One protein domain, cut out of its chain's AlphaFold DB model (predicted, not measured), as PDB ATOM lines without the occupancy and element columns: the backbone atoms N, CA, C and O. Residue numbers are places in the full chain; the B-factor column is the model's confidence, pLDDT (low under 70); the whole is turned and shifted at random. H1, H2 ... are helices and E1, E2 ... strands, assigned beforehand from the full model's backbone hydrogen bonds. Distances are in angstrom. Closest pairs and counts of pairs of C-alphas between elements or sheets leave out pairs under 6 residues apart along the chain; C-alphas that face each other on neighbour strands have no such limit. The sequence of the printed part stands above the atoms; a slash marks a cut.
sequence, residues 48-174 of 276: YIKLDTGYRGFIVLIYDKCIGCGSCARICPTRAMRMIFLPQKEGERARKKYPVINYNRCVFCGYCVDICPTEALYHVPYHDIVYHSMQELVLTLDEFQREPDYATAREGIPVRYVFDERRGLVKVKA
ATOM      1  N   TYR A  48     -38.535  56.852  43.287       84.75
ATOM      2  CA  TYR A  48     -38.809  55.564  42.652       84.75
ATOM      3  C   TYR A  48     -39.234  55.735  41.198       84.75
ATOM      4  O   TYR A  48     -39.734  56.778  40.779       84.75
ATOM      5  N   ILE A  49     -39.029  54.685  40.409       85.94
ATOM      6  CA  ILE A  49     -39.439  54.675  39.007       85.94
ATOM      7  C   ILE A  49     -40.943  54.432  38.951       85.94
ATOM      8  O   ILE A  49     -41.418  53.392  39.405       85.94
ATOM      9  N   LYS A  50     -41.691  55.368  38.362       83.94
ATOM     10  CA  LYS A  50     -43.118  55.152  38.108       83.94
ATOM     11  C   LYS A  50     -43.274  54.018  37.098       83.94
ATOM     12  O   LYS A  50     -42.813  54.130  35.963       83.94
ATOM     13  N   LEU A  51     -43.904  52.933  37.531       85.06
ATOM     14  CA  LEU A  51     -44.193  51.785  36.681       85.06
ATOM     15  C   LEU A  51     -45.369  52.111  35.754       85.06
ATOM     16  O   LEU A  51     -46.308  52.808  36.144       85.06
ATOM     17  N   ASP A  52     -45.304  51.613  34.523       84.50
ATOM     18  CA  ASP A  52     -46.380  51.785  33.549       84.50
ATOM     19  C   ASP A  52     -47.606  50.920  33.890       84.50
ATOM     20  O   ASP A  52     -47.538  49.924  34.620       84.50
ATOM     21  N   THR A  53     -48.753  51.286  33.312       85.25
ATOM     22  CA  THR A  53     -49.989  50.503  33.409       85.25
ATOM     23  C   THR A  53     -49.795  49.122  32.785       85.25
ATOM     24  O   THR A  53     -49.370  49.015  31.635       85.25
ATOM     25  N   GLY A  54     -50.130  48.063  33.527       85.75
ATOM     26  CA  GLY A  54     -49.940  46.677  33.084       85.75
ATOM     27  C   GLY A  54     -48.618  46.043  33.528       85.75
ATOM     28  O   GLY A  54     -48.301  44.933  33.097       85.75
ATOM     29  N   TYR A  55     -47.852  46.710  34.400       90.62
ATOM     30  CA  TYR A  55     -46.705  46.094  35.056       90.62
ATOM     31  C   TYR A  55     -47.097  44.779  35.749       90.62
ATOM     32  O   TYR A  55     -48.045  44.717  36.534       90.62
ATOM     33  N   ARG A  56     -46.339  43.718  35.467       94.06
ATOM     34  CA  ARG A  56     -46.554  42.383  36.035       94.06
ATOM     35  C   ARG A  56     -45.865  42.263  37.389       94.06
ATOM     36  O   ARG A  56     -44.815  41.636  37.501       94.06
ATOM     37  N   GLY A  57     -46.457  42.889  38.398       91.44
ATOM     38  CA  GLY A  57     -45.983  42.817  39.777       91.44
ATOM     39  C   GLY A  57     -46.632  41.684  40.564       91.44
ATOM     40  O   GLY A  57     -47.057  40.664  40.007       91.44
ATOM     41  N   PHE A  58     -46.718  41.877  41.874       92.69
ATOM     42  CA  PHE A  58     -47.412  40.973  42.781       92.69
ATOM     43  C   PHE A  58     -48.859  40.718  42.331       92.69
ATOM     44  O   PHE A  58     -49.481  41.556  41.681       92.69
ATOM     45  N   ILE A  59     -49.377  39.526  42.611       95.00
ATOM     46  CA  ILE A  59     -50.705  39.093  42.168       95.00
ATOM     47  C   ILE A  59     -51.617  39.024  43.386       95.00
ATOM     48  O   ILE A  59     -51.226  38.484  44.420       95.00
ATOM     49  N   VAL A  60     -52.839  39.529  43.240       94.62
ATOM     50  CA  VAL A  60     -53.855  39.535  44.299       94.62
ATOM     51  C   VAL A  60     -55.133  38.869  43.798       94.62
ATOM     52  O   VAL A  60     -55.484  38.956  42.618       94.62
ATOM     53  N   LEU A  61     -55.805  38.154  44.700       95.88
ATOM     54  CA  LEU A  61     -57.064  37.460  44.460       95.88
ATOM     55  C   LEU A  61     -58.255  38.258  45.003       95.88
ATOM     56  O   LEU A  61     -58.391  38.454  46.205       95.88
ATOM     57  N   ILE A  62     -59.207  38.576  44.133       95.19
ATOM     58  CA  ILE A  62     -60.539  39.047  44.512       95.19
ATOM     59  C   ILE A  62     -61.405  37.823  44.810       95.19
ATOM     60  O   ILE A  62     -61.915  37.156  43.901       95.19
ATOM     61  N   TYR A  63     -61.561  37.518  46.097       90.69
ATOM     62  CA  TYR A  63     -62.262  36.326  46.578       90.69
ATOM     63  C   TYR A  63     -63.663  36.159  45.977       90.69
ATOM     64  O   TYR A  63     -63.991  35.086  45.463       90.69
ATOM     65  N   ASP A  64     -64.443  37.240  45.958       91.12
ATOM     66  CA  ASP A  64     -65.842  37.228  45.522       91.12
ATOM     67  C   ASP A  64     -66.005  36.934  44.024       91.12
ATOM     68  O   ASP A  64     -66.983  36.309  43.610       91.12
ATOM     69  N   LYS A  65     -65.024  37.319  43.200       94.50
ATOM     70  CA  LYS A  65     -65.045  37.077  41.748       94.50
ATOM     71  C   LYS A  65     -64.572  35.680  41.366       94.50
ATOM     72  O   LYS A  65     -64.857  35.198  40.267       94.50
ATOM     73  N   CYS A  66     -63.794  35.021  42.220       94.06
ATOM     74  CA  CYS A  66     -63.244  33.710  41.907       94.06
ATOM     75  C   CYS A  66     -64.371  32.682  41.830       94.06
ATOM     76  O   CYS A  66     -65.102  32.526  42.792       94.06
ATOM     77  N   ILE A  67     -64.490  31.918  40.742       93.62
ATOM     78  CA  ILE A  67     -65.485  30.828  40.624       93.62
ATOM     79  C   ILE A  67     -64.902  29.434  40.904       93.62
ATOM     80  O   ILE A  67     -65.605  28.433  40.821       93.62
ATOM     81  N   GLY A  68     -63.610  29.345  41.229       94.06
ATOM     82  CA  GLY A  68     -62.951  28.074  41.545       94.06
ATOM     83  C   GLY A  68     -62.740  27.132  40.352       94.06
ATOM     84  O   GLY A  68     -62.526  25.938  40.546       94.06
ATOM     85  N   CYS A  69     -62.754  27.647  39.115       94.81
ATOM     86  CA  CYS A  69     -62.592  26.845  37.892       94.81
ATOM     87  C   CYS A  69     -61.205  26.179  37.761       94.81
ATOM     88  O   CYS A  69     -61.047  25.171  37.068       94.81
ATOM     89  N   GLY A  70     -60.178  26.737  38.412       95.38
ATOM     90  CA  GLY A  70     -58.818  26.193  38.434       95.38
ATOM     91  C   GLY A  70     -58.018  26.353  37.138       95.38
ATOM     92  O   GLY A  70     -56.975  25.714  36.997       95.38
ATOM     93  N   SER A  71     -58.467  27.188  36.196       97.25
ATOM     94  CA  SER A  71     -57.713  27.482  34.965       97.25
ATOM     95  C   SER A  71     -56.346  28.105  35.261       97.25
ATOM     96  O   SER A  71     -55.357  27.716  34.647       97.25
ATOM     97  N   CYS A  72     -56.262  28.982  36.267       97.50
ATOM     98  CA  CYS A  72     -55.019  29.614  36.720       97.50
ATOM     99  C   CYS A  72     -53.949  28.595  37.164       97.50
ATOM    100  O   CYS A  72     -52.785  28.706  36.782       97.50
ATOM    101  N   ALA A  73     -54.343  27.555  37.904       97.19
ATOM    102  CA  ALA A  73     -53.436  26.487  38.322       97.19
ATOM    103  C   ALA A  73     -53.017  25.582  37.152       97.19
ATOM    104  O   ALA A  73     -51.874  25.131  37.105       97.19
ATOM    105  N   ARG A  74     -53.926  25.335  36.196       97.69
ATOM    106  CA  ARG A  74     -53.657  24.498  35.016       97.69
ATOM    107  C   ARG A  74     -52.720  25.163  34.008       97.69
ATOM    108  O   ARG A  74     -51.872  24.470  33.460       97.69
ATOM    109  N   ILE A  75     -52.854  26.471  33.777       98.12
ATOM    110  CA  ILE A  75     -52.019  27.199  32.807       98.12
ATOM    111  C   ILE A  75     -50.617  27.519  33.343       98.12
ATOM    112  O   ILE A  75     -49.712  27.821  32.571       98.12
ATOM    113  N   CYS A  76     -50.427  27.494  34.665       98.06
ATOM    114  CA  CYS A  76     -49.186  27.933  35.291       98.06
ATOM    115  C   CYS A  76     -47.993  27.050  34.855       98.06
ATOM    116  O   CYS A  76     -47.944  25.876  35.239       98.06
ATOM    117  N   PRO A  77     -46.990  27.598  34.136       97.62
ATOM    118  CA  PRO A  77     -45.901  26.801  33.564       97.62
ATOM    119  C   PRO A  77     -45.021  26.158  34.642       97.62
ATOM    120  O   PRO A  77     -44.532  25.045  34.475       97.62
ATOM    121  N   THR A  78     -44.870  26.822  35.789       97.88
ATOM    122  CA  THR A  78     -44.078  26.328  36.923       97.88
ATOM    123  C   THR A  78     -44.911  25.590  37.968       97.88
ATOM    124  O   THR A  78     -44.367  25.101  38.961       97.88
ATOM    125  N   ARG A  79     -46.236  25.482  37.780       96.94
ATOM    126  CA  ARG A  79     -47.177  24.947  38.781       96.94
ATOM    127  C   ARG A  79     -47.032  25.624  40.154       96.94
ATOM    128  O   ARG A  79     -47.070  24.951  41.186       96.94
ATOM    129  N   ALA A  80     -46.808  26.939  40.162       97.50
ATOM    130  CA  ALA A  80     -46.735  27.758  41.372       97.50
ATOM    131  C   ALA A  80     -48.091  27.883  42.081       97.50
ATOM    132  O   ALA A  80     -48.131  28.026  43.300       97.50
ATOM    133  N   MET A  81     -49.195  27.793  41.334       95.94
ATOM    134  CA  MET A  81     -50.546  27.826  41.886       95.94
ATOM    135  C   MET A  81     -51.102  26.427  42.151       95.94
ATOM    136  O   MET A  81     -50.904  25.500  41.361       95.94
ATOM    137  N   ARG A  82     -51.858  26.289  43.242       94.50
ATOM    138  CA  ARG A  82     -52.614  25.076  43.584       94.50
ATOM    139  C   ARG A  82     -54.027  25.442  44.011       94.50
ATOM    140  O   ARG A  82     -54.252  26.507  44.561       94.50
ATOM    141  N   MET A  83     -54.970  24.540  43.764       94.44
ATOM    142  CA  MET A  83     -56.361  24.709  44.175       94.44
ATOM    143  C   MET A  83     -56.586  23.983  45.502       94.44
ATOM    144  O   MET A  83     -56.465  22.758  45.542       94.44
ATOM    145  N   ILE A  84     -56.924  24.715  46.561       90.81
ATOM    146  CA  ILE A  84     -57.216  24.166  47.892       90.81
ATOM    147  C   ILE A  84     -58.698  24.308  48.231       90.81
ATOM    148  O   ILE A  84     -59.391  25.170  47.693       90.81
ATOM    149  N   PHE A  85     -59.188  23.449  49.119       86.38
ATOM    150  CA  PHE A  85     -60.519  23.588  49.695       86.38
ATOM    151  C   PHE A  85     -60.451  24.452  50.950       86.38
ATOM    152  O   PHE A  85     -59.521  24.308  51.742       86.38
ATOM    153  N   LEU A  86     -61.452  25.306  51.142       74.88
ATOM    154  CA  LEU A  86     -61.640  25.987  52.415       74.88
ATOM    155  C   LEU A  86     -62.179  25.011  53.473       74.88
ATOM    156  O   LEU A  86     -63.048  24.192  53.147       74.88
ATOM    157  N   PRO A  87     -61.703  25.095  54.728       61.47
ATOM    158  CA  PRO A  87     -62.374  24.454  55.847       61.47
ATOM    159  C   PRO A  87     -63.770  25.072  56.006       61.47
ATOM    160  O   PRO A  87     -63.938  26.287  56.052       61.47
ATOM    161  N   GLN A  88     -64.780  24.213  56.009       59.31
ATOM    162  CA  GLN A  88     -66.193  24.580  56.012       59.31
ATOM    163  C   GLN A  88     -66.613  25.062  57.411       59.31
ATOM    164  O   GLN A  88     -66.219  24.448  58.405       59.31
ATOM    165  N   LYS A  89     -67.465  26.092  57.505       58.00
ATOM    166  CA  LYS A  89     -68.352  26.241  58.671       58.00
ATOM    167  C   LYS A  89     -69.546  25.308  58.468       58.00
ATOM    168  O   LYS A  89     -70.054  25.183  57.354       58.00
ATOM    169  N   GLU A  90     -69.944  24.604  59.518       49.16
ATOM    170  CA  GLU A  90     -71.021  23.613  59.470       49.16
ATOM    171  C   GLU A  90     -72.294  24.215  58.838       49.16
ATOM    172  O   GLU A  90     -72.801  25.230  59.309       49.16
ATOM    173  N   GLY A  91     -72.764  23.636  57.722       58.16
ATOM    174  CA  GLY A  91     -74.000  24.049  57.033       58.16
ATOM    175  C   GLY A  91     -73.869  24.674  55.630       58.16
ATOM    176  O   GLY A  91     -74.878  24.768  54.934       58.16
ATOM    177  N   GLU A  92     -72.680  25.056  55.146       58.12
ATOM    178  CA  GLU A  92     -72.547  25.651  53.794       58.12
ATOM    179  C   GLU A  92     -72.567  24.608  52.657       58.12
ATOM    180  O   GLU A  92     -71.844  23.616  52.693       58.12
ATOM    181  N   ARG A  93     -73.350  24.819  51.588       52.56
ATOM    182  CA  ARG A  93     -73.328  23.936  50.406       52.56
ATOM    183  C   ARG A  93     -72.127  24.219  49.492       52.56
ATOM    184  O   ARG A  93     -71.840  25.360  49.159       52.56
ATOM    185  N   ALA A  94     -71.548  23.117  49.002       55.94
ATOM    186  CA  ALA A  94     -70.493  22.973  47.993       55.94
ATOM    187  C   ALA A  94     -69.086  23.474  48.379       55.94
ATOM    188  O   ALA A  94     -68.812  24.663  48.511       55.94
ATOM    189  N   ARG A  95     -68.140  22.525  48.451       66.88
ATOM    190  CA  ARG A  95     -66.704  22.777  48.643       66.88
ATOM    191  C   ARG A  95     -66.109  23.443  47.397       66.88
ATOM    192  O   ARG A  95     -65.578  22.769  46.513       66.88
ATOM    193  N   LYS A  96     -66.205  24.766  47.310       81.38
ATOM    194  CA  LYS A  96     -65.521  25.546  46.276       81.38
ATOM    195  C   LYS A  96     -64.014  25.526  46.533       81.38
ATOM    196  O   LYS A  96     -63.563  25.647  47.671       81.38
ATOM    197  N   LYS A  97     -63.234  25.324  45.469       89.88
ATOM    198  CA  LYS A  97     -61.772  25.388  45.540       89.88
ATOM    199  C   LYS A  97     -61.298  26.802  45.247       89.88
ATOM    200  O   LYS A  97     -61.811  27.435  44.327       89.88
ATOM    201  N   TYR A  98     -60.262  27.238  45.945       92.94
ATOM    202  CA  TYR A  98     -59.629  28.533  45.737       92.94
ATOM    203  C   TYR A  98     -58.151  28.372  45.388       92.94
ATOM    204  O   TYR A  98     -57.516  27.417  45.851       92.94
ATOM    205  N   PRO A  99     -57.602  29.255  44.540       95.19
ATOM    206  CA  PRO A  99     -56.186  29.236  44.234       95.19
ATOM    207  C   PRO A  99     -55.376  29.760  45.425       95.19
ATOM    208  O   PRO A  99     -55.727  30.769  46.026       95.19
ATOM    209  N   VAL A 100     -54.266  29.094  45.711       94.88
ATOM    210  CA  VAL A 100     -53.149  29.603  46.514       94.88
ATOM    211  C   VAL A 100     -51.905  29.653  45.646       94.88
ATOM    212  O   VAL A 100     -51.776  28.862  44.703       94.88
ATOM    213  N   ILE A 101     -50.993  30.568  45.958       95.81
ATOM    214  CA  ILE A 101     -49.782  30.812  45.179       95.81
ATOM    215  C   ILE A 101     -48.530  30.582  46.027       95.81
ATOM    216  O   ILE A 101     -48.447  30.990  47.180       95.81
ATOM    217  N   ASN A 102     -47.540  29.925  45.430       96.38
ATOM    218  CA  ASN A 102     -46.189  29.833  45.964       96.38
ATOM    219  C   ASN A 102     -45.254  30.725  45.138       96.38
ATOM    220  O   ASN A 102     -44.869  30.364  44.020       96.38
ATOM    221  N   TYR A 103     -44.875  31.870  45.699       95.31
ATOM    222  CA  TYR A 103     -44.006  32.843  45.048       95.31
ATOM    223  C   TYR A 103     -42.569  32.355  44.856       95.31
ATOM    224  O   TYR A 103     -41.947  32.780  43.890       95.31
ATOM    225  N   ASN A 104     -42.085  31.363  45.615       94.81
ATOM    226  CA  ASN A 104     -40.770  30.751  45.347       94.81
ATOM    227  C   ASN A 104     -40.686  30.089  43.965       94.81
ATOM    228  O   ASN A 104     -39.600  29.851  43.446       94.81
ATOM    229  N   ARG A 105     -41.833  29.707  43.391       95.56
ATOM    230  CA  ARG A 105     -41.918  29.039  42.082       95.56
ATOM    231  C   ARG A 105     -42.531  29.937  41.016       95.56
ATOM    232  O   ARG A 105     -42.575  29.550  39.848       95.56
ATOM    233  N   CYS A 106     -43.080  31.085  41.399       96.12
ATOM    234  CA  CYS A 106     -43.714  31.998  40.467       96.12
ATOM    235  C   CYS A 106     -42.642  32.705  39.630       96.12
ATOM    236  O   CYS A 106     -41.649  33.179  40.161       96.12
ATOM    237  N   VAL A 107     -42.866  32.795  38.320       96.62
ATOM    238  CA  VAL A 107     -41.988  33.521  37.380       96.62
ATOM    239  C   VAL A 107     -42.641  34.801  36.855       96.62
ATOM    240  O   VAL A 107     -42.229  35.328  35.830       96.62
ATOM    241  N   PHE A 108     -43.722  35.252  37.504       96.19
ATOM    242  CA  PHE A 108     -44.449  36.488  37.179       96.19
ATOM    243  C   PHE A 108     -44.864  36.624  35.696       96.19
ATOM    244  O   PHE A 108     -44.973  37.714  35.144       96.19
ATOM    245  N   CYS A 109     -45.156  35.495  35.038       96.56
ATOM    246  CA  CYS A 109     -45.523  35.470  33.616       96.56
ATOM    247  C   CYS A 109     -46.912  36.050  33.290       96.56
ATOM    248  O   CYS A 109     -47.186  36.300  32.123       96.56
ATOM    249  N   GLY A 110     -47.800  36.223  34.274       96.19
ATOM    250  CA  GLY A 110     -49.138  36.800  34.078       96.19
ATOM    251  C   GLY A 110     -50.216  35.868  33.505       96.19
ATOM    252  O   GLY A 110     -51.391  36.188  33.610       96.19
ATOM    253  N   TYR A 111     -49.890  34.661  33.024       97.75
ATOM    254  CA  TYR A 111     -50.893  33.779  32.388       97.75
ATOM    255  C   TYR A 111     -52.101  33.431  33.263       97.75
ATOM    256  O   TYR A 111     -53.189  33.191  32.753       97.75
ATOM    257  N   CYS A 112     -51.920  33.376  34.583       97.50
ATOM    258  CA  CYS A 112     -53.016  33.130  35.519       97.50
ATOM    259  C   CYS A 112     -54.033  34.280  35.594       97.50
ATOM    260  O   CYS A 112     -55.207  34.003  35.839       97.50
ATOM    261  N   VAL A 113     -53.585  35.520  35.373       97.50
ATOM    262  CA  VAL A 113     -54.418  36.724  35.284       97.50
ATOM    263  C   VAL A 113     -55.142  36.714  33.940       97.50
ATOM    264  O   VAL A 113     -56.368  36.704  33.918       97.50
ATOM    265  N   ASP A 114     -54.396  36.551  32.844       96.75
ATOM    266  CA  ASP A 114     -54.936  36.594  31.477       96.75
ATOM    267  C   ASP A 114     -55.978  35.493  31.200       96.75
ATOM    268  O   ASP A 114     -56.948  35.710  30.481       96.75
ATOM    269  N   ILE A 115     -55.802  34.290  31.766       97.75
ATOM    270  CA  ILE A 115     -56.737  33.170  31.552       97.75
ATOM    271  C   ILE A 115     -57.976  33.233  32.453       97.75
ATOM    272  O   ILE A 115     -58.859  32.378  32.335       97.75
ATOM    273  N   CYS A 116     -58.012  34.135  33.438       97.62
ATOM    274  CA  CYS A 116     -59.068  34.136  34.438       97.62
ATOM    275  C   CYS A 116     -60.388  34.609  33.808       97.62
ATOM    276  O   CYS A 116     -60.512  35.787  33.492       97.62
ATOM    277  N   PRO A 117     -61.414  33.745  33.669       97.00
ATOM    278  CA  PRO A 117     -62.639  34.114  32.955       97.00
ATOM    279  C   PRO A 117     -63.486  35.158  33.695       97.00
ATOM    280  O   PRO A 117     -64.394  35.730  33.108       97.00
ATOM    281  N   THR A 118     -63.231  35.360  34.989       96.88
ATOM    282  CA  THR A 118     -63.952  36.312  35.841       96.88
ATOM    283  C   THR A 118     -63.066  37.445  36.346       96.88
ATOM    284  O   THR A 118     -63.498  38.195  37.221       96.88
ATOM    285  N   GLU A 119     -61.826  37.547  35.846       96.25
ATOM    286  CA  GLU A 119     -60.859  38.577  36.257       96.25
ATOM    287  C   GLU A 119     -60.705  38.664  37.787       96.25
ATOM    288  O   GLU A 119     -60.634  39.731  38.394       96.25
ATOM    289  N   ALA A 120     -60.709  37.499  38.440       97.00
ATOM    290  CA  ALA A 120     -60.554  37.395  39.886       97.00
ATOM    291  C   ALA A 120     -59.103  37.576  40.342       97.00
ATOM    292  O   ALA A 120     -58.857  37.728  41.529       97.00
ATOM    293  N   LEU A 121     -58.141  37.508  39.423       96.75
ATOM    294  CA  LEU A 121     -56.721  37.707  39.691       96.75
ATOM    295  C   LEU A 121     -56.268  38.953  38.945       96.75
ATOM    296  O   LEU A 121     -56.617  39.106  37.778       96.75
ATOM    297  N   TYR A 122     -55.469  39.798  39.586       95.25
ATOM    298  CA  TYR A 122     -54.906  40.992  38.958       95.25
ATOM    299  C   TYR A 122     -53.499  41.282  39.482       95.25
ATOM    300  O   TYR A 122     -53.110  40.809  40.551       95.25
ATOM    301  N   HIS A 123     -52.728  42.030  38.693       94.00
ATOM    302  CA  HIS A 123     -51.412  42.513  39.093       94.00
ATOM    303  C   HIS A 123     -51.533  43.842  39.834       94.00
ATOM    304  O   HIS A 123     -52.214  44.756  39.374       94.00
ATOM    305  N   VAL A 124     -50.805  43.957  40.937       89.75
ATOM    306  CA  VAL A 124     -50.532  45.221  41.619       89.75
ATOM    307  C   VAL A 124     -49.105  45.676  41.284       89.75
ATOM    308  O   VAL A 124     -48.232  44.832  41.051       89.75
ATOM    309  N   PRO A 125     -48.824  46.989  41.237       85.81
ATOM    310  CA  PRO A 125     -47.538  47.533  40.793       85.81
ATOM    311  C   PRO A 125     -46.433  47.438  41.867       85.81
ATOM    312  O   PRO A 125     -45.608  48.336  41.994       85.81
ATOM    313  N   TYR A 126     -46.397  46.352  42.640       85.31
ATOM    314  CA  TYR A 126     -45.397  46.111  43.685       85.31
ATOM    315  C   TYR A 126     -44.429  45.008  43.247       85.31
ATOM    316  O   TYR A 126     -44.855  43.987  42.697       85.31
ATOM    317  N   HIS A 127     -43.131  45.210  43.478       85.38
ATOM    318  CA  HIS A 127     -42.063  44.288  43.044       85.38
ATOM    319  C   HIS A 127     -40.927  44.124  44.057       85.38
ATOM    320  O   HIS A 127     -40.099  43.228  43.936       85.38
ATOM    321  N   ASP A 128     -40.907  44.984  45.061       86.50
ATOM    322  CA  ASP A 128     -39.914  45.147  46.113       86.50
ATOM    323  C   ASP A 128     -40.336  44.456  47.421       86.50
ATOM    324  O   ASP A 128     -39.880  44.807  48.505       86.50
ATOM    325  N   ILE A 129     -41.208  43.449  47.324       86.75
ATOM    326  CA  ILE A 129     -41.712  42.710  48.483       86.75
ATOM    327  C   ILE A 129     -40.668  41.684  48.902       86.75
ATOM    328  O   ILE A 129     -40.263  40.823  48.115       86.75
ATOM    329  N   VAL A 130     -40.268  41.758  50.165       87.31
ATOM    330  CA  VAL A 130     -39.277  40.867  50.761       87.31
ATOM    331  C   VAL A 130     -39.921  40.108  51.911       87.31
ATOM    332  O   VAL A 130     -40.662  40.674  52.709       87.31
ATOM    333  N   TYR A 131     -39.604  38.822  51.992       87.88
ATOM    334  CA  TYR A 131     -39.979  37.944  53.093       87.88
ATOM    335  C   TYR A 131     -38.715  37.453  53.792       87.88
ATOM    336  O   TYR A 131     -37.644  37.391  53.180       87.88
ATOM    337  N   HIS A 132     -38.823  37.089  55.066       92.00
ATOM    338  CA  HIS A 132     -37.663  36.662  55.851       92.00
ATOM    339  C   HIS A 132     -37.369  35.167  55.717       92.00
ATOM    340  O   HIS A 132     -36.254  34.725  56.001       92.00
ATOM    341  N   SER A 133     -38.347  34.381  55.267       94.56
ATOM    342  CA  SER A 133     -38.220  32.937  55.100       94.56
ATOM    343  C   SER A 133     -38.904  32.445  53.826       94.56
ATOM    344  O   SER A 133     -39.869  33.032  53.348       94.56
ATOM    345  N   MET A 134     -38.435  31.318  53.279       92.00
ATOM    346  CA  MET A 134     -39.026  30.720  52.071       92.00
ATOM    347  C   MET A 134     -40.476  30.273  52.298       92.00
ATOM    348  O   MET A 134     -41.272  30.226  51.362       92.00
ATOM    349  N   GLN A 135     -40.832  29.917  53.531       93.00
ATOM    350  CA  GLN A 135     -42.170  29.461  53.891       93.00
ATOM    351  C   GLN A 135     -43.202  30.590  53.763       93.00
ATOM    352  O   GLN A 135     -44.316  30.324  53.322       93.00
ATOM    353  N   GLU A 136     -42.815  31.835  54.049       91.69
ATOM    354  CA  GLU A 136     -43.674  33.022  53.912       91.69
ATOM    355  C   GLU A 136     -44.013  33.362  52.451       91.69
ATOM    356  O   GLU A 136     -45.024  34.002  52.187       91.69
ATOM    357  N   LEU A 137     -43.231  32.884  51.474       92.94
ATOM    358  CA  LEU A 137     -43.566  33.035  50.051       92.94
ATOM    359  C   LEU A 137     -44.688  32.084  49.600       92.94
ATOM    360  O   LEU A 137     -45.136  32.152  48.452       92.94
ATOM    361  N   VAL A 138     -45.137  31.167  50.458       94.06
ATOM    362  CA  VAL A 138     -46.301  30.314  50.199       94.06
ATOM    363  C   VAL A 138     -47.520  30.963  50.833       94.06
ATOM    364  O   VAL A 138     -47.820  30.718  51.997       94.06
ATOM    365  N   LEU A 139     -48.239  31.769  50.054       92.62
ATOM    366  CA  LEU A 139     -49.368  32.509  50.594       92.62
ATOM    367  C   LEU A 139     -50.557  31.601  50.860       92.62
ATOM    368  O   LEU A 139     -51.007  30.833  49.998       92.62
ATOM    369  N   THR A 140     -51.106  31.758  52.053       90.75
ATOM    370  CA  THR A 140     -52.442  31.289  52.384       90.75
ATOM    371  C   THR A 140     -53.487  32.069  51.591       90.75
ATOM    372  O   THR A 140     -53.222  33.110  50.985       90.75
ATOM    373  N   LEU A 141     -54.716  31.556  51.573       89.69
ATOM    374  CA  LEU A 141     -55.805  32.210  50.858       89.69
ATOM    375  C   LEU A 141     -56.106  33.611  51.416       89.69
ATOM    376  O   LEU A 141     -56.412  34.510  50.639       89.69
ATOM    377  N   ASP A 142     -56.014  33.802  52.731       89.38
ATOM    378  CA  ASP A 142     -56.264  35.100  53.364       89.38
ATOM    379  C   ASP A 142     -55.185  36.127  53.008       89.38
ATOM    380  O   ASP A 142     -55.489  37.295  52.782       89.38
ATOM    381  N   GLU A 143     -53.928  35.694  52.905       91.00
ATOM    382  CA  GLU A 143     -52.812  36.550  52.489       91.00
ATOM    383  C   GLU A 143     -52.884  36.880  51.000       91.00
ATOM    384  O   GLU A 143     -52.640  38.015  50.609       91.00
ATOM    385  N   PHE A 144     -53.283  35.920  50.162       92.81
ATOM    386  CA  PHE A 144     -53.366  36.126  48.717       92.81
ATOM    387  C   PHE A 144     -54.473  37.110  48.300       92.81
ATOM    388  O   PHE A 144     -54.461  37.621  47.182       92.81
ATOM    389  N   GLN A 145     -55.431  37.385  49.188       91.81
ATOM    390  CA  GLN A 145     -56.476  38.391  48.986       91.81
ATOM    391  C   GLN A 145     -56.048  39.806  49.376       91.81
ATOM    392  O   GLN A 145     -56.728  40.768  49.024       91.81
ATOM    393  N   ARG A 146     -54.966  39.946  50.143       88.94
ATOM    394  CA  ARG A 146     -54.526  41.242  50.647       88.94
ATOM    395  C   ARG A 146     -53.496  41.826  49.705       88.94
ATOM    396  O   ARG A 146     -52.525  41.169  49.332       88.94
ATOM    397  N   GLU A 147     -53.694  43.090  49.364       86.44
ATOM    398  CA  GLU A 147     -52.590  43.871  48.830       86.44
ATOM    399  C   GLU A 147     -51.534  44.020  49.936       86.44
ATOM    400  O   GLU A 147     -51.894  44.264  51.093       86.44
ATOM    401  N   PRO A 148     -50.247  43.820  49.621       79.56
ATOM    402  CA  PRO A 148     -49.183  43.953  50.601       79.56
ATOM    403  C   PRO A 148     -49.133  45.396  51.112       79.56
ATOM    404  O   PRO A 148     -49.140  46.347  50.330       79.56
ATOM    405  N   ASP A 149     -49.088  45.549  52.433       71.06
ATOM    406  CA  ASP A 149     -48.956  46.845  53.091       71.06
ATOM    407  C   ASP A 149     -47.477  47.247  53.086       71.06
ATOM    408  O   ASP A 149     -46.694  46.797  53.923       71.06
ATOM    409  N   TYR A 150     -47.058  48.006  52.073       66.12
ATOM    410  CA  TYR A 150     -45.678  48.474  51.964       66.12
ATOM    411  C   TYR A 150     -45.631  49.995  51.793       66.12
ATOM    412  O   TYR A 150     -46.108  50.552  50.802       66.12
ATOM    413  N   ALA A 151     -45.056  50.668  52.794       52.91
ATOM    414  CA  ALA A 151     -45.014  52.126  52.918       52.91
ATOM    415  C   ALA A 151     -44.148  52.810  51.842       52.91
ATOM    416  O   ALA A 151     -44.485  53.898  51.373       52.91
ATOM    417  N   THR A 152     -43.074  52.167  51.367       52.66
ATOM    418  CA  THR A 152     -42.166  52.780  50.374       52.66
ATOM    419  C   THR A 152     -42.823  53.013  49.018       52.66
ATOM    420  O   THR A 152     -42.387  53.898  48.285       52.66
ATOM    421  N   ALA A 153     -43.898  52.293  48.686       54.38
ATOM    422  CA  ALA A 153     -44.622  52.505  47.438       54.38
ATOM    423  C   ALA A 153     -45.440  53.812  47.423       54.38
ATOM    424  O   ALA A 153     -45.832  54.270  46.351       54.38
ATOM    425  N   ARG A 154     -45.717  54.414  48.589       55.97
ATOM    426  CA  ARG A 154     -46.642  55.554  48.712       55.97
ATOM    427  C   ARG A 154     -45.977  56.895  49.001       55.97
ATOM    428  O   ARG A 154     -46.626  57.921  48.838       55.97
ATOM    429  N   GLU A 155     -44.710  56.900  49.404       65.50
ATOM    430  CA  GLU A 155     -44.103  58.087  50.028       65.50
ATOM    431  C   GLU A 155     -42.980  58.744  49.208       65.50
ATOM    432  O   GLU A 155     -42.557  59.857  49.523       65.50
ATOM    433  N   GLY A 156     -42.488  58.097  48.146       75.75
ATOM    434  CA  GLY A 156     -41.404  58.640  47.323       75.75
ATOM    435  C   GLY A 156     -41.854  59.580  46.194       75.75
ATOM    436  O   GLY A 156     -43.023  59.650  45.818       75.75
ATOM    437  N   ILE A 157     -40.895  60.288  45.595       83.50
ATOM    438  CA  ILE A 157     -41.119  61.113  44.401       83.50
ATOM    439  C   ILE A 157     -41.044  60.210  43.158       83.50
ATOM    440  O   ILE A 157     -39.990  59.607  42.918       83.50
ATOM    441  N   PRO A 158     -42.102  60.132  42.329       86.62
ATOM    442  CA  PRO A 158     -42.066  59.344  41.108       86.62
ATOM    443  C   PRO A 158     -41.160  60.010  40.065       86.62
ATOM    444  O   PRO A 158     -41.294  61.195  39.737       86.62
ATOM    445  N   VAL A 159     -40.235  59.239  39.504       87.69
ATOM    446  CA  VAL A 159     -39.299  59.682  38.466       87.69
ATOM    447  C   VAL A 159     -39.420  58.815  37.217       87.69
ATOM    448  O   VAL A 159     -39.802  57.645  37.273       87.69
ATOM    449  N   ARG A 160     -39.087  59.396  36.065       86.69
ATOM    450  CA  ARG A 160     -39.001  58.710  34.775       86.69
ATOM    451  C   ARG A 160     -37.699  59.096  34.086       86.69
ATOM    452  O   ARG A 160     -37.227  60.221  34.215       86.69
ATOM    453  N   TYR A 161     -37.134  58.169  33.326       85.56
ATOM    454  CA  TYR A 161     -35.990  58.446  32.467       85.56
ATOM    455  C   TYR A 161     -36.460  58.792  31.057       85.56
ATOM    456  O   TYR A 161     -37.247  58.059  30.457       85.56
ATOM    457  N   VAL A 162     -35.969  59.910  30.532       84.19
ATOM    458  CA  VAL A 162     -36.213  60.362  29.162       84.19
ATOM    459  C   VAL A 162     -34.871  60.454  28.456       84.19
ATOM    460  O   VAL A 162     -33.896  60.948  29.018       84.19
ATOM    461  N   PHE A 163     -34.801  59.941  27.232       82.75
ATOM    462  CA  PHE A 163     -33.595  60.047  26.423       82.75
ATOM    463  C   PHE A 163     -33.532  61.433  25.770       82.75
ATOM    464  O   PHE A 163     -34.382  61.775  24.952       82.75
ATOM    465  N   ASP A 164     -32.527  62.218  26.145       80.12
ATOM    466  CA  ASP A 164     -32.141  63.482  25.522       80.12
ATOM    467  C   ASP A 164     -30.955  63.213  24.583       80.12
ATOM    468  O   ASP A 164     -29.932  62.665  24.991       80.12
ATOM    469  N   GLU A 165     -31.055  63.606  23.316       74.81
ATOM    470  CA  GLU A 165     -30.016  63.355  22.309       74.81
ATOM    471  C   GLU A 165     -28.665  64.019  22.635       74.81
ATOM    472  O   GLU A 165     -27.618  63.549  22.192       74.81
ATOM    473  N   ARG A 166     -28.656  65.103  23.425       73.12
ATOM    474  CA  ARG A 166     -27.439  65.857  23.777       73.12
ATOM    475  C   ARG A 166     -26.838  65.431  25.108       73.12
ATOM    476  O   ARG A 166     -25.624  65.534  25.296       73.12
ATOM    477  N   ARG A 167     -27.687  65.037  26.058       71.44
ATOM    478  CA  ARG A 167     -27.297  64.733  27.448       71.44
ATOM    479  C   ARG A 167     -27.385  63.245  27.792       71.44
ATOM    480  O   ARG A 167     -26.877  62.841  28.838       71.44
ATOM    481  N   GLY A 168     -27.950  62.435  26.900       77.00
ATOM    482  CA  GLY A 168     -28.203  61.015  27.101       77.00
ATOM    483  C   GLY A 168     -29.455  60.786  27.943       77.00
ATOM    484  O   GLY A 168     -30.431  61.521  27.858       77.00
ATOM    485  N   LEU A 169     -29.444  59.748  28.774       79.94
ATOM    486  CA  LEU A 169     -30.565  59.447  29.655       79.94
ATOM    487  C   LEU A 169     -30.661  60.509  30.765       79.94
ATOM    488  O   LEU A 169     -29.736  60.652  31.563       79.94
ATOM    489  N   VAL A 170     -31.760  61.258  30.816       82.75
ATOM    490  CA  VAL A 170     -32.012  62.301  31.818       82.75
ATOM    491  C   VAL A 170     -33.158  61.862  32.717       82.75
ATOM    492  O   VAL A 170     -34.198  61.383  32.260       82.75
ATOM    493  N   LYS A 171     -32.958  62.025  34.020       84.69
ATOM    494  CA  LYS A 171     -33.973  61.771  35.035       84.69
ATOM    495  C   LYS A 171     -34.891  62.986  35.158       84.69
ATOM    496  O   LYS A 171     -34.434  64.076  35.490       84.69
ATOM    497  N   VAL A 172     -36.181  62.786  34.921       84.12
ATOM    498  CA  VAL A 172     -37.226  63.804  35.078       84.12
ATOM    499  C   VAL A 172     -38.228  63.358  36.141       84.12
ATOM    500  O   VAL A 172     -38.434  62.161  36.352       84.12
ATOM    501  N   LYS A 173     -38.862  64.311  36.827       82.75
ATOM    502  CA  LYS A 173     -40.001  63.999  37.699       82.75
ATOM    503  C   LYS A 173     -41.162  63.544  36.816       82.75
ATOM    504  O   LYS A 173     -41.442  64.177  35.802       82.75
ATOM    505  N   ALA A 174     -41.793  62.428  37.160       76.75
ATOM    506  CA  ALA A 174     -42.943  61.949  36.412       76.75
ATOM    507  C   ALA A 174     -44.163  62.780  36.825       76.75
ATOM    508  O   ALA A 174     -44.638  62.652  37.948       76.75
TER     509      ALA A 174
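Overview. This is residues 48 to 174 of the 276 residues of the protein "NADH-quinone oxidoreductase subunit NuoI" of Thermoprotei archaeon (UniProt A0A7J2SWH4). The hairpin of E5 and E6 makes an arm at one end of a long model, and a body of short elements lies farther along, joined to the arm by residues 50 to 58 and 145 to 156. In the body the hairpin of E2 and E3 and the small strand pair of E1 and E4 lie with H1, H2 and H4, while residues 89 to 94 stick out at the end away from the arm. The printed part has 127 residues, with five named helices and six named strands in the order E1 H1 E2 E3 H2 E4 H3 H4 H5 E5 E6; each of the three sheets is one antiparallel pair. The class is mixed, helices and strands, with 51 residues, under half, in named elements. The whole is loose, with a radius of gyration of the C-alphas of 18.1 A and spans of 69 by 28 by 25 A.

Along the chain. E5, residues 157 to 164, is 21.0 A long from first to last C-alpha, beginning at (-41.119, 61.113, 44.401). E6, residues 168 to 173, is 16.1 A long and ends at (-40.001, 63.999, 37.699). E2, residues 81 to 85, and E3, residues 97 to 101, measure 13.4 A and 13.2 A. E1 is residues 59 to 61, with C-alpha 59 at (-50.705, 39.093, 42.168), and E4 is residues 121 to 123. The helices are H1, residues 71 to 75; H2, residues 111 to 114; H3, residues 134 to 137; H4, residues 141 to 144; and H5, residues 152 to 155.

Arrangement. E5 and E6 are antiparallel at 152 degrees, with N 164 and O 168 2.8 A apart. Residues 48 to 49 pair with residues 158 to 159 of E5, parallel. H5 is joined to E5 by a tight link and is apart from E6. In the body, E2 and E3 form an antiparallel hairpin at 143 degrees, with N 98 and O 84 2.8 A apart. E1 and E4 are antiparallel at 149 degrees, with N 60 and O 122 3.0 A apart. E1 and E3 are near each other. The closest C-alphas of E3 and H4, Val 100 and Leu 141, are 5.7 A apart. H1 and H2 touch, their closest C-alphas being Cys 72 and Cys 112 at 4.2 A. H3 and E3 are only just apart, at 8.2 A. In H1 every O i to N i+4 pair is within hydrogen-bond range; H2, H3, H4 and H5 are too short for such a pair.

Size, cuts and confidence. The C-alphas farthest apart, Gly 91 and Arg 166, are 70.9 A apart. The printed part has no cut, and the link from E2 to E3 is long, with 11 residues. The mean pLDDT of the printed part is 86.6; residues 87 to 95 and 150 to 155 are under 70.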